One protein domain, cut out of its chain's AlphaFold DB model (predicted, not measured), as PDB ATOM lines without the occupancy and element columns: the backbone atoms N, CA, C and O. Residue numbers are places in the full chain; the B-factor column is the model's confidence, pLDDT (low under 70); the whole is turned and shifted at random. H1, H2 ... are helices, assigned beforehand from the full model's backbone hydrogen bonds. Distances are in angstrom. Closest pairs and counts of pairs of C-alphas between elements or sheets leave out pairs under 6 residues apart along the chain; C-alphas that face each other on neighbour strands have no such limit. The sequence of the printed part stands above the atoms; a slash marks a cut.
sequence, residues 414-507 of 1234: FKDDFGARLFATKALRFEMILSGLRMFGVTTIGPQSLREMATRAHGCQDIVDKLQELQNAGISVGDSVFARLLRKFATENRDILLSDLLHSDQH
ATOM      1  N   PHE A 414     194.968 213.947 126.099       76.75
ATOM      2  CA  PHE A 414     194.130 214.445 125.017       76.75
ATOM      3  C   PHE A 414     192.644 214.249 125.358       76.75
ATOM      4  O   PHE A 414     192.200 213.138 125.639       76.75
ATOM      5  N   LYS A 415     191.870 215.342 125.365       84.19
ATOM      6  CA  LYS A 415     190.454 215.306 125.757       84.19
ATOM      7  C   LYS A 415     189.607 214.622 124.691       84.19
ATOM      8  O   LYS A 415     189.527 215.118 123.567       84.19
ATOM      9  N   ASP A 416     188.914 213.552 125.068       86.69
ATOM     10  CA  ASP A 416     188.158 212.734 124.120       86.69
ATOM     11  C   ASP A 416     187.053 213.524 123.400       86.69
ATOM     12  O   ASP A 416     186.991 213.476 122.178       86.69
ATOM     13  N   ASP A 417     186.287 214.384 124.088       83.88
ATOM     14  CA  ASP A 417     185.270 215.233 123.434       83.88
ATOM     15  C   ASP A 417     185.859 216.168 122.354       83.88
ATOM     16  O   ASP A 417     185.151 216.619 121.451       83.88
ATOM     17  N   PHE A 418     187.149 216.522 122.445       85.75
ATOM     18  CA  PHE A 418     187.823 217.307 121.408       85.75
ATOM     19  C   PHE A 418     188.173 216.437 120.197       85.75
ATOM     20  O   PHE A 418     187.937 216.868 119.069       85.75
ATOM     21  N   GLY A 419     188.650 215.208 120.413       87.19
ATOM     22  CA  GLY A 419     188.839 214.225 119.345       87.19
ATOM     23  C   GLY A 419     187.526 213.810 118.680       87.19
ATOM     24  O   GLY A 419     187.457 213.786 117.455       87.19
ATOM     25  N   ALA A 420     186.456 213.615 119.450       87.75
ATOM     26  CA  ALA A 420     185.110 213.362 118.948       87.75
ATOM     27  C   ALA A 420     184.638 214.491 118.021       87.75
ATOM     28  O   ALA A 420     184.292 214.234 116.872       87.75
ATOM     29  N   ARG A 421     184.735 215.764 118.442       88.75
ATOM     30  CA  ARG A 421     184.435 216.917 117.563       88.75
ATOM     31  C   ARG A 421     185.331 216.972 116.319       88.75
ATOM     32  O   ARG A 421     184.863 217.351 115.242       88.75
ATOM     33  N   LEU A 422     186.604 216.596 116.444       88.69
ATOM     34  CA  LEU A 422     187.559 216.570 115.336       88.69
ATOM     35  C   LEU A 422     187.181 215.494 114.299       88.69
ATOM     36  O   LEU A 422     187.132 215.792 113.105       88.69
ATOM     37  N   PHE A 423     186.815 214.288 114.746       91.62
ATOM     38  CA  PHE A 423     186.294 213.219 113.891       91.62
ATOM     39  C   PHE A 423     184.897 213.529 113.338       91.62
ATOM     40  O   PHE A 423     184.697 213.334 112.144       91.62
ATOM     41  N   ALA A 424     183.979 214.123 114.099       86.94
ATOM     42  CA  ALA A 424     182.659 214.549 113.611       86.94
ATOM     43  C   ALA A 424     182.733 215.613 112.489       86.94
ATOM     44  O   ALA A 424     181.818 215.752 111.668       86.94
ATOM     45  N   THR A 425     183.833 216.374 112.412       89.06
ATOM     46  CA  THR A 425     184.010 217.462 111.438       89.06
ATOM     47  C   THR A 425     184.189 216.922 110.012       89.06
ATOM     48  O   THR A 425     185.295 216.621 109.560       89.06
ATOM     49  N   LYS A 426     183.084 216.862 109.253       83.19
ATOM     50  CA  LYS A 426     183.022 216.346 107.866       83.19
ATOM     51  C   LYS A 426     184.028 216.980 106.892       83.19
ATOM     52  O   LYS A 426     184.431 216.320 105.939       83.19
ATOM     53  N   ALA A 427     184.437 218.230 107.123       83.56
ATOM     54  CA  ALA A 427     185.424 218.932 106.295       83.56
ATOM     55  C   ALA A 427     186.853 218.363 106.417       83.56
ATOM     56  O   ALA A 427     187.661 218.537 105.507       83.56
ATOM     57  N   LEU A 428     187.167 217.669 107.516       86.69
ATOM     58  CA  LEU A 428     188.471 217.054 107.751       86.69
ATOM     59  C   LEU A 428     188.434 215.582 107.330       86.69
ATOM     60  O   LEU A 428     187.565 214.820 107.763       86.69
ATOM     61  N   ARG A 429     189.376 215.165 106.478       90.69
ATOM     62  CA  ARG A 429     189.571 213.748 106.118       90.69
ATOM     63  C   ARG A 429     190.306 213.017 107.241       90.69
ATOM     64  O   ARG A 429     191.077 213.646 107.959       90.69
ATOM     65  N   PHE A 430     190.119 211.699 107.344       93.06
ATOM     66  CA  PHE A 430     190.787 210.863 108.354       93.06
ATOM     67  C   PHE A 430     192.305 211.114 108.403       93.06
ATOM     68  O   PHE A 430     192.828 211.457 109.453       93.06
ATOM     69  N   GLU A 431     192.966 211.115 107.245       92.12
ATOM     70  CA  GLU A 431     194.396 211.426 107.079       92.12
ATOM     71  C   GLU A 431     194.831 212.778 107.666       92.12
ATOM     72  O   GLU A 431     195.910 212.903 108.246       92.12
ATOM     73  N   MET A 432     193.991 213.811 107.542       89.12
ATOM     74  CA  MET A 432     194.275 215.147 108.082       89.12
ATOM     75  C   MET A 432     194.183 215.144 109.609       89.12
ATOM     76  O   MET A 432     194.980 215.795 110.281       89.12
ATOM     77  N   ILE A 433     193.226 214.385 110.148       91.88
ATOM     78  CA  ILE A 433     193.035 214.200 111.586       91.88
ATOM     79  C   ILE A 433     194.196 213.380 112.152       91.88
ATOM     80  O   ILE A 433     194.849 213.833 113.083       91.88
ATOM     81  N   LEU A 434     194.525 212.238 111.541       91.56
ATOM     82  CA  LEU A 434     195.641 211.370 111.921       91.56
ATOM     83  C   LEU A 434     196.985 212.115 111.893       91.56
ATOM     84  O   LEU A 434     197.772 212.017 112.835       91.56
ATOM     85  N   SER A 435     197.223 212.912 110.847       88.31
ATOM     86  CA  SER A 435     198.410 213.770 110.741       88.31
ATOM     87  C   SER A 435     198.443 214.839 111.834       88.31
ATOM     88  O   SER A 435     199.496 215.069 112.421       88.31
ATOM     89  N   GLY A 436     197.299 215.455 112.156       86.88
ATOM     90  CA  GLY A 436     197.178 216.410 113.260       86.88
ATOM     91  C   GLY A 436     197.438 215.775 114.629       86.88
ATOM     92  O   GLY A 436     198.218 216.312 115.410       86.88
ATOM     93  N   LEU A 437     196.849 214.607 114.904       89.44
ATOM     94  CA  LEU A 437     197.051 213.857 116.149       89.44
ATOM     95  C   LEU A 437     198.526 213.466 116.334       89.44
ATOM     96  O   LEU A 437     199.082 213.713 117.402       89.44
ATOM     97  N   ARG A 438     199.189 212.964 115.278       88.06
ATOM     98  CA  ARG A 438     200.647 212.725 115.269       88.06
ATOM     99  C   ARG A 438     201.447 214.010 115.520       88.06
ATOM    100  O   ARG A 438     202.366 214.001 116.330       88.06
ATOM    101  N   MET A 439     201.103 215.113 114.847       81.38
ATOM    102  CA  MET A 439     201.803 216.402 114.969       81.38
ATOM    103  C   MET A 439     201.697 217.011 116.377       81.38
ATOM    104  O   MET A 439     202.620 217.693 116.812       81.38
ATOM    105  N   PHE A 440     200.601 216.745 117.093       83.44
ATOM    106  CA  PHE A 440     200.388 217.166 118.483       83.44
ATOM    107  C   PHE A 440     200.716 216.075 119.523       83.44
ATOM    108  O   PHE A 440     200.316 216.208 120.676       83.44
ATOM    109  N   GLY A 441     201.431 215.007 119.144       84.31
ATOM    110  CA  GLY A 441     201.937 213.994 120.081       84.31
ATOM    111  C   GLY A 441     200.874 213.104 120.738       84.31
ATOM    112  O   GLY A 441     201.142 212.486 121.763       84.31
ATOM    113  N   VAL A 442     199.660 213.022 120.184       88.44
ATOM    114  CA  VAL A 442     198.545 212.294 120.810       88.44
ATOM    115  C   VAL A 442     198.767 210.782 120.727       88.44
ATOM    116  O   VAL A 442     198.621 210.187 119.664       88.44
ATOM    117  N   THR A 443     199.068 210.149 121.861       87.62
ATOM    118  CA  THR A 443     199.358 208.705 121.974       87.62
ATOM    119  C   THR A 443     198.131 207.828 122.240       87.62
ATOM    120  O   THR A 443     198.221 206.601 122.188       87.62
ATOM    121  N   THR A 444     196.970 208.403 122.562       89.44
ATOM    122  CA  THR A 444     195.723 207.662 122.819       89.44
ATOM    123  C   THR A 444     194.503 208.518 122.482       89.44
ATOM    124  O   THR A 444     194.482 209.710 122.790       89.44
ATOM    125  N   ILE A 445     193.481 207.902 121.887       90.00
ATOM    126  CA  ILE A 445     192.128 208.457 121.745       90.00
ATOM    127  C   ILE A 445     191.129 207.633 122.569       90.00
ATOM    128  O   ILE A 445     191.335 206.438 122.781       90.00
ATOM    129  N   GLY A 446     190.061 208.274 123.047       89.50
ATOM    130  CA  GLY A 446     189.017 207.621 123.836       89.50
ATOM    131  C   GLY A 446     187.851 207.090 122.989       89.50
ATOM    132  O   GLY A 446     187.866 207.172 121.752       89.50
ATOM    133  N   PRO A 447     186.832 206.503 123.640       90.44
ATOM    134  CA  PRO A 447     185.745 205.825 122.949       90.44
ATOM    135  C   PRO A 447     184.787 206.768 122.200       90.44
ATOM    136  O   PRO A 447     184.198 206.328 121.213       90.44
ATOM    137  N   GLN A 448     184.646 208.046 122.583       90.00
ATOM    138  CA  GLN A 448     183.861 209.016 121.806       90.00
ATOM    139  C   GLN A 448     184.559 209.338 120.476       90.00
ATOM    140  O   GLN A 448     183.932 209.277 119.417       90.00
ATOM    141  N   SER A 449     185.873 209.613 120.501       91.94
ATOM    142  CA  SER A 449     186.674 209.795 119.278       91.94
ATOM    143  C   SER A 449     186.581 208.573 118.366       91.94
ATOM    144  O   SER A 449     186.423 208.703 117.151       91.94
ATOM    145  N   LEU A 450     186.640 207.381 118.963       93.25
ATOM    146  CA  LEU A 450     186.552 206.112 118.252       93.25
ATOM    147  C   LEU A 450     185.168 205.891 117.615       93.25
ATOM    148  O   LEU A 450     185.085 205.415 116.482       93.25
ATOM    149  N   ARG A 451     184.087 206.280 118.307       92.38
ATOM    150  CA  ARG A 451     182.711 206.244 117.788       92.38
ATOM    151  C   ARG A 451     182.541 207.165 116.583       92.38
ATOM    152  O   ARG A 451     182.034 206.717 115.555       92.38
ATOM    153  N   GLU A 452     182.993 208.412 116.669       92.19
ATOM    154  CA  GLU A 452     182.881 209.382 115.568       92.19
ATOM    155  C   GLU A 452     183.747 209.000 114.357       92.19
ATOM    156  O   GLU A 452     183.330 209.164 113.208       92.19
ATOM    157  N   MET A 453     184.925 208.407 114.588       93.62
ATOM    158  CA  MET A 453     185.742 207.817 113.524       93.62
ATOM    159  C   MET A 453     184.994 206.687 112.798       93.62
ATOM    160  O   MET A 453     184.938 206.672 111.567       93.62
ATOM    161  N   ALA A 454     184.418 205.744 113.549       93.12
ATOM    162  CA  ALA A 454     183.759 204.563 113.001       93.12
ATOM    163  C   ALA A 454     182.399 204.871 112.348       93.12
ATOM    164  O   ALA A 454     182.072 204.295 111.313       93.12
ATOM    165  N   THR A 455     181.646 205.842 112.871       91.94
ATOM    166  CA  THR A 455     180.389 206.338 112.267       91.94
ATOM    167  C   THR A 455     180.628 206.986 110.894       91.94
ATOM    168  O   THR A 455     179.733 207.040 110.052       91.94
ATOM    169  N   ARG A 456     181.859 207.440 110.624       89.56
ATOM    170  CA  ARG A 456     182.302 207.960 109.320       89.56
ATOM    171  C   ARG A 456     182.923 206.908 108.393       89.56
ATOM    172  O   ARG A 456     183.447 207.290 107.344       89.56
ATOM    173  N   ALA A 457     182.917 205.630 108.762       89.25
ATOM    174  CA  ALA A 457     183.526 204.563 107.976       89.25
ATOM    175  C   ALA A 457     182.517 203.822 107.080       89.25
ATOM    176  O   ALA A 457     181.325 203.726 107.365       89.25
ATOM    177  N   HIS A 458     183.012 203.277 105.975       87.25
ATOM    178  CA  HIS A 458     182.253 202.603 104.928       87.25
ATOM    179  C   HIS A 458     182.199 201.079 105.146       87.25
ATOM    180  O   HIS A 458     182.536 200.296 104.258       87.25
ATOM    181  N   GLY A 459     181.747 200.665 106.335       85.12
ATOM    182  CA  GLY A 459     181.574 199.260 106.734       85.12
ATOM    183  C   GLY A 459     182.759 198.665 107.507       85.12
ATOM    184  O   GLY A 459     183.739 199.354 107.792       85.12
ATOM    185  N   CYS A 460     182.660 197.375 107.859       89.75
ATOM    186  CA  CYS A 460     183.625 196.673 108.719       89.75
ATOM    187  C   CYS A 460     185.097 196.846 108.296       89.75
ATOM    188  O   CYS A 460     185.930 197.169 109.141       89.75
ATOM    189  N   GLN A 461     185.417 196.665 107.009       90.38
ATOM    190  CA  GLN A 461     186.805 196.697 106.524       90.38
ATOM    191  C   GLN A 461     187.464 198.071 106.718       90.38
ATOM    192  O   GLN A 461     188.540 198.149 107.291       90.38
ATOM    193  N   ASP A 462     186.780 199.157 106.348       92.19
ATOM    194  CA  ASP A 462     187.290 200.530 106.490       92.19
ATOM    195  C   ASP A 462     187.480 200.933 107.972       92.19
ATOM    196  O   ASP A 462     188.329 201.761 108.297       92.19
ATOM    197  N   ILE A 463     186.751 200.308 108.907       94.75
ATOM    198  CA  ILE A 463     187.024 200.441 110.349       94.75
ATOM    199  C   ILE A 463     188.298 199.681 110.739       94.75
ATOM    200  O   ILE A 463     189.119 200.233 111.469       94.75
ATOM    201  N   VAL A 464     188.484 198.441 110.270       94.81
ATOM    202  CA  VAL A 464     189.705 197.654 110.532       94.81
ATOM    203  C   VAL A 464     190.944 198.364 109.978       94.81
ATOM    204  O   VAL A 464     191.938 198.488 110.693       94.81
ATOM    205  N   ASP A 465     190.861 198.901 108.762       94.31
ATOM    206  CA  ASP A 465     191.957 199.616 108.105       94.31
ATOM    207  C   ASP A 465     192.340 200.881 108.902       94.31
ATOM    208  O   ASP A 465     193.502 201.060 109.265       94.31
ATOM    209  N   LYS A 466     191.358 201.698 109.317       94.81
ATOM    210  CA  LYS A 466     191.588 202.894 110.157       94.81
ATOM    211  C   LYS A 466     192.106 202.575 111.561       94.81
ATOM    212  O   LYS A 466     192.933 203.317 112.094       94.81
ATOM    213  N   LEU A 467     191.658 201.471 112.166       94.69
ATOM    214  CA  LEU A 467     192.211 200.970 113.431       94.69
ATOM    215  C   LEU A 467     193.687 200.574 113.266       94.69
ATOM    216  O   LEU A 467     194.506 200.895 114.129       94.69
ATOM    217  N   GLN A 468     194.040 199.931 112.150       94.50
ATOM    218  CA  GLN A 468     195.423 199.582 111.830       94.50
ATOM    219  C   GLN A 468     196.273 200.830 111.540       94.50
ATOM    220  O   GLN A 468     197.423 200.888 111.968       94.50
ATOM    221  N   GLU A 469     195.730 201.855 110.882       94.69
ATOM    222  CA  GLU A 469     196.415 203.131 110.630       94.69
ATOM    223  C   GLU A 469     196.679 203.932 111.918       94.69
ATOM    224  O   GLU A 469     197.773 204.481 112.077       94.69
ATOM    225  N   LEU A 470     195.740 203.931 112.876       94.00
ATOM    226  CA  LEU A 470     195.953 204.455 114.234       94.00
ATOM    227  C   LEU A 470     197.039 203.672 114.984       94.00
ATOM    228  O   LEU A 470     197.955 204.272 115.549       94.00
ATOM    229  N   GLN A 471     197.005 202.337 114.932       92.31
ATOM    230  CA  GLN A 471     198.029 201.511 115.574       92.31
ATOM    231  C   GLN A 471     199.417 201.735 114.945       92.31
ATOM    232  O   GLN A 471     200.401 201.912 115.662       92.31
ATOM    233  N   ASN A 472     199.489 201.840 113.615       93.38
ATOM    234  CA  ASN A 472     200.698 202.195 112.862       93.38
ATOM    235  C   ASN A 472     201.155 203.647 113.117       93.38
ATOM    236  O   ASN A 472     202.287 204.008 112.802       93.38
ATOM    237  N   ALA A 473     200.288 204.504 113.663       90.50
ATOM    238  CA  ALA A 473     200.621 205.846 114.132       90.50
ATOM    239  C   ALA A 473     201.128 205.895 115.582       90.50
ATOM    240  O   ALA A 473     201.515 206.974 116.022       90.50
ATOM    241  N   GLY A 474     201.127 204.773 116.310       90.31
ATOM    242  CA  GLY A 474     201.416 204.749 117.747       90.31
ATOM    243  C   GLY A 474     200.269 205.285 118.612       90.31
ATOM    244  O   GLY A 474     200.498 205.631 119.767       90.31
ATOM    245  N   ILE A 475     199.049 205.365 118.065       93.25
ATOM    246  CA  ILE A 475     197.870 205.896 118.754       93.25
ATOM    247  C   ILE A 475     197.008 204.731 119.244       93.25
ATOM    248  O   ILE A 475     196.427 203.988 118.451       93.25
ATOM    249  N   SER A 476     196.917 204.570 120.563       91.88
ATOM    250  CA  SER A 476     196.020 203.594 121.185       91.88
ATOM    251  C   SER A 476     194.555 204.034 121.090       91.88
ATOM    252  O   SER A 476     194.246 205.224 121.114       91.88
ATOM    253  N   VAL A 477     193.646 203.061 121.040       89.56
ATOM    254  CA  VAL A 477     192.184 203.266 121.073       89.56
ATOM    255  C   VAL A 477     191.554 202.847 122.409       89.56
ATOM    256  O   VAL A 477     190.336 202.719 122.517       89.56
ATOM    257  N   GLY A 478     192.395 202.581 123.414       85.88
ATOM    258  CA  GLY A 478     191.982 202.065 124.716       85.88
ATOM    259  C   GLY A 478     191.502 200.607 124.695       85.88
ATOM    260  O   GLY A 478     191.625 199.886 123.698       85.88
ATOM    261  N   ASP A 479     190.962 200.190 125.840       87.56
ATOM    262  CA  ASP A 479     190.381 198.866 126.088       87.56
ATOM    263  C   ASP A 479     189.089 198.991 126.919       87.56
ATOM    264  O   ASP A 479     188.928 198.386 127.978       87.56
ATOM    265  N   SER A 480     188.169 199.838 126.452       90.81
ATOM    266  CA  SER A 480     186.793 199.872 126.957       90.81
ATOM    267  C   SER A 480     185.943 198.772 126.315       90.81
ATOM    268  O   SER A 480     186.276 198.255 125.242       90.81
ATOM    269  N   VAL A 481     184.796 198.454 126.915       91.06
ATOM    270  CA  VAL A 481     183.793 197.540 126.341       91.06
ATOM    271  C   VAL A 481     183.399 197.989 124.928       91.06
ATOM    272  O   VAL A 481     183.322 197.156 124.023       91.06
ATOM    273  N   PHE A 482     183.262 199.302 124.690       93.88
ATOM    274  CA  PHE A 482     183.044 199.857 123.348       93.88
ATOM    275  C   PHE A 482     184.187 199.519 122.377       93.88
ATOM    276  O   PHE A 482     183.931 199.026 121.280       93.88
ATOM    277  N   ALA A 483     185.447 199.743 122.771       92.69
ATOM    278  CA  ALA A 483     186.606 199.479 121.918       92.69
ATOM    279  C   ALA A 483     186.773 197.979 121.603       92.69
ATOM    280  O   ALA A 483     187.093 197.626 120.461       92.69
ATOM    281  N   ARG A 484     186.496 197.091 122.574       93.12
ATOM    282  CA  ARG A 484     186.463 195.633 122.363       93.12
ATOM    283  C   ARG A 484     185.351 195.227 121.400       93.12
ATOM    284  O   ARG A 484     185.635 194.554 120.411       93.12
ATOM    285  N   LEU A 485     184.112 195.667 121.638       93.19
ATOM    286  CA  LEU A 485     182.960 195.350 120.784       93.19
ATOM    287  C   LEU A 485     183.139 195.865 119.354       93.19
ATOM    288  O   LEU A 485     182.899 195.114 118.412       93.19
ATOM    289  N   LEU A 486     183.615 197.101 119.181       94.31
ATOM    290  CA  LEU A 486     183.864 197.693 117.867       94.31
ATOM    291  C   LEU A 486     184.880 196.862 117.075       94.31
ATOM    292  O   LEU A 486     184.602 196.444 115.950       94.31
ATOM    293  N   ARG A 487     186.037 196.562 117.683       93.44
ATOM    294  CA  ARG A 487     187.090 195.747 117.061       93.44
ATOM    295  C   ARG A 487     186.587 194.341 116.742       93.44
ATOM    296  O   ARG A 487     186.838 193.840 115.647       93.44
ATOM    297  N   LYS A 488     185.843 193.726 117.664       92.94
ATOM    298  CA  LYS A 488     185.273 192.385 117.517       92.94
ATOM    299  C   LYS A 488     184.257 192.323 116.379       92.94
ATOM    300  O   LYS A 488     184.396 191.484 115.500       92.94
ATOM    301  N   PHE A 489     183.274 193.221 116.345       94.50
ATOM    302  CA  PHE A 489     182.241 193.219 115.306       94.50
ATOM    303  C   PHE A 489     182.784 193.616 113.929       94.50
ATOM    304  O   PHE A 489     182.338 193.051 112.931       94.50
ATOM    305  N   ALA A 490     183.768 194.518 113.855       93.75
ATOM    306  CA  ALA A 490     184.455 194.824 112.605       93.75
ATOM    307  C   ALA A 490     185.262 193.611 112.088       93.75
ATOM    308  O   ALA A 490     185.114 193.230 110.931       93.75
ATOM    309  N   THR A 491     186.026 192.935 112.956       93.69
ATOM    310  CA  THR A 491     186.855 191.767 112.583       93.69
ATOM    311  C   THR A 491     186.027 190.506 112.284       93.69
ATOM    312  O   THR A 491     186.355 189.758 111.369       93.69
ATOM    313  N   GLU A 492     184.930 190.266 113.010       92.19
ATOM    314  CA  GLU A 492     183.988 189.162 112.748       92.19
ATOM    315  C   GLU A 492     182.982 189.480 111.614       92.19
ATOM    316  O   GLU A 492     182.085 188.681 111.350       92.19
ATOM    317  N   ASN A 493     183.091 190.650 110.965       90.75
ATOM    318  CA  ASN A 493     182.155 191.171 109.959       90.75
ATOM    319  C   ASN A 493     180.666 191.071 110.390       90.75
ATOM    320  O   ASN A 493     179.791 190.627 109.641       90.75
ATOM    321  N   ARG A 494     180.356 191.474 111.631       89.44
ATOM    322  CA  ARG A 494     178.983 191.524 112.167       89.44
ATOM    323  C   ARG A 494     178.324 192.882 111.894       89.44
ATOM    324  O   ARG A 494     177.913 193.553 112.837       89.44
ATOM    325  N   ASP A 495     178.184 193.263 110.620       85.12
ATOM    326  CA  ASP A 495     177.682 194.585 110.177       85.12
ATOM    327  C   ASP A 495     176.420 195.069 110.923       85.12
ATOM    328  O   ASP A 495     176.308 196.246 111.257       85.12
ATOM    329  N   ILE A 496     175.478 194.167 111.234       86.38
ATOM    330  CA  ILE A 496     174.234 194.508 111.949       86.38
ATOM    331  C   ILE A 496     174.516 194.931 113.399       86.38
ATOM    332  O   ILE A 496     174.072 195.994 113.814       86.38
ATOM    333  N   LEU A 497     175.278 194.137 114.163       89.56
ATOM    334  CA  LEU A 497     175.616 194.464 115.558       89.56
ATOM    335  C   LEU A 497     176.609 195.628 115.652       89.56
ATOM    336  O   LEU A 497     176.549 196.402 116.602       89.56
ATOM    337  N   LEU A 498     177.482 195.786 114.655       91.94
ATOM    338  CA  LEU A 498     178.327 196.966 114.491       91.94
ATOM    339  C   LEU A 498     177.478 198.231 114.288       91.94
ATOM    340  O   LEU A 498     177.700 199.234 114.963       91.94
ATOM    341  N   SER A 499     176.490 198.182 113.392       90.06
ATOM    342  CA  SER A 499     175.566 199.294 113.162       90.06
ATOM    343  C   SER A 499     174.743 199.602 114.414       90.06
ATOM    344  O   SER A 499     174.631 200.770 114.782       90.06
ATOM    345  N   ASP A 500     174.214 198.579 115.089       90.50
ATOM    346  CA  ASP A 500     173.414 198.736 116.310       90.50
ATOM    347  C   ASP A 500     174.260 199.296 117.476       90.50
ATOM    348  O   ASP A 500     173.765 200.104 118.255       90.50
ATOM    349  N   LEU A 501     175.558 198.965 117.557       92.50
ATOM    350  CA  LEU A 501     176.513 199.562 118.503       92.50
ATOM    351  C   LEU A 501     176.799 201.043 118.195       92.50
ATOM    352  O   LEU A 501     176.774 201.874 119.101       92.50
ATOM    353  N   LEU A 502     177.077 201.385 116.931       90.44
ATOM    354  CA  LEU A 502     177.436 202.752 116.519       90.44
ATOM    355  C   LEU A 502     176.266 203.739 116.620       90.44
ATOM    356  O   LEU A 502     176.479 204.916 116.916       90.44
ATOM    357  N   HIS A 503     175.039 203.258 116.424       86.25
ATOM    358  CA  HIS A 503     173.808 204.048 116.531       86.25
ATOM    359  C   HIS A 503     173.094 203.873 117.884       86.25
ATOM    360  O   HIS A 503     171.973 204.339 118.038       86.25
ATOM    361  N   SER A 504     173.734 203.235 118.871       85.00
ATOM    362  CA  SER A 504     173.187 203.094 120.226       85.00
ATOM    363  C   SER A 504     173.106 204.446 120.942       85.00
ATOM    364  O   SER A 504     174.096 205.179 121.005       85.00
ATOM    365  N   ASP A 505     171.964 204.757 121.554       83.81
ATOM    366  CA  ASP A 505     171.797 205.957 122.393       83.81
ATOM    367  C   ASP A 505     172.612 205.891 123.703       83.81
ATOM    368  O   ASP A 505     172.751 206.883 124.417       83.81
ATOM    369  N   GLN A 506     173.189 204.729 124.028       81.44
ATOM    370  CA  GLN A 506     174.034 204.553 125.208       81.44
ATOM    371  C   GLN A 506     175.402 205.230 125.012       81.44
ATOM    372  O   GLN A 506     176.088 205.012 124.007       81.44
ATOM    373  N   HIS A 507     175.826 206.033 125.993       82.50
ATOM    374  CA  HIS A 507     177.187 206.575 126.041       82.50
ATOM    375  C   HIS A 507     178.201 205.430 126.258       82.50
ATOM    376  O   HIS A 507     177.866 204.486 126.975       82.50
TER     377      HIS A 507
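This is residues 414 to 507 of the 1234 residues of an uncharacterized protein of Aspergillus flavus (UniProt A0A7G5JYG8). Six short helices make a rounded, all-helix body, with H3 nearest its middle and H1 side by side with H3. The hairpin of H5 and H6 makes one end of the long axis and H2 the other; H4, the longest helix, runs lengthwise from H5 toward H2, and the link after it folds back to H5. The printed part has 94 residues with six named helices, H1 to H6 in order along it, and no named strand. It is compact, with a radius of gyration of the C-alphas of 12.2 A and spans of 35 by 26 by 26 A.

H1, residues 416 to 424, begins at C-alpha 416 (188.158, 212.734, 124.120) and is 12.0 A long from first to last C-alpha. H2, residues 430 to 439, measures 14.0 A and ends at C-alpha 439 (201.803, 216.402, 114.969). H3, residues 447 to 455, measures 12.0 A. H4, residues 460 to 472, measures 18.4 A. H5, residues 481 to 491, measures 15.2 A. H6, residues 495 to 502, measures 10.3 A and ends at C-alpha 502 (177.436, 202.752, 116.519).

H1 and H2 form a helical hairpin; they only just touch, with 3 pairs of C-alphas within 8 A, the closest Leu 422 and Ile 433 at 7.0 A, and run opposite ways at 36 degrees, only just a steep tilt. H1 and H3 touch and run the same way at a shallow tilt of 10 degrees; the C-alphas of Ala 420 and Ser 449 come closest, 3.9 A apart. H2 and H4 are close but not clearly touching, with the closest C-alphas, Leu 434 and Leu 470, 7.3 A apart. H3 and H5 touch only at their ends, and only just, with 3 pairs within 8 A; the closest C-alphas are Pro 447 and Ala 483, 6.5 A apart. H3 and H6 also only just touch, with 3 pairs within 8 A, the closest C-alphas being Thr 455 and Leu 502 at 6.3 A. H4 touches H5 with residues 460 to 464 alone, at a steep tilt of 64 degrees; the closest C-alphas, Cys 460 and Ala 490, are 4.4 A apart. H5 and H6 form a helical hairpin; they touch and run opposite ways at a shallow tilt of 24 degrees, with the closest C-alphas, Phe 489 and Leu 498, 5.5 A apart. H1 is apart from H4, H5 and H6, and H2 is apart from H5 and H6. Every O i to N i+4 pair is within hydrogen-bond range in H1, H2, H3, H4, H5 and H6.

The two C-alphas farthest apart are those of Met 439 and Ile 496, at 35.3 A. The printed part has no cut. No link is long: H1 to H2, H3 to H4 and H5 to H6 are tight, and H2 to H3 and H4 to H5 are short. The mean pLDDT of the printed part is 89.7, and no printed residue is under 70.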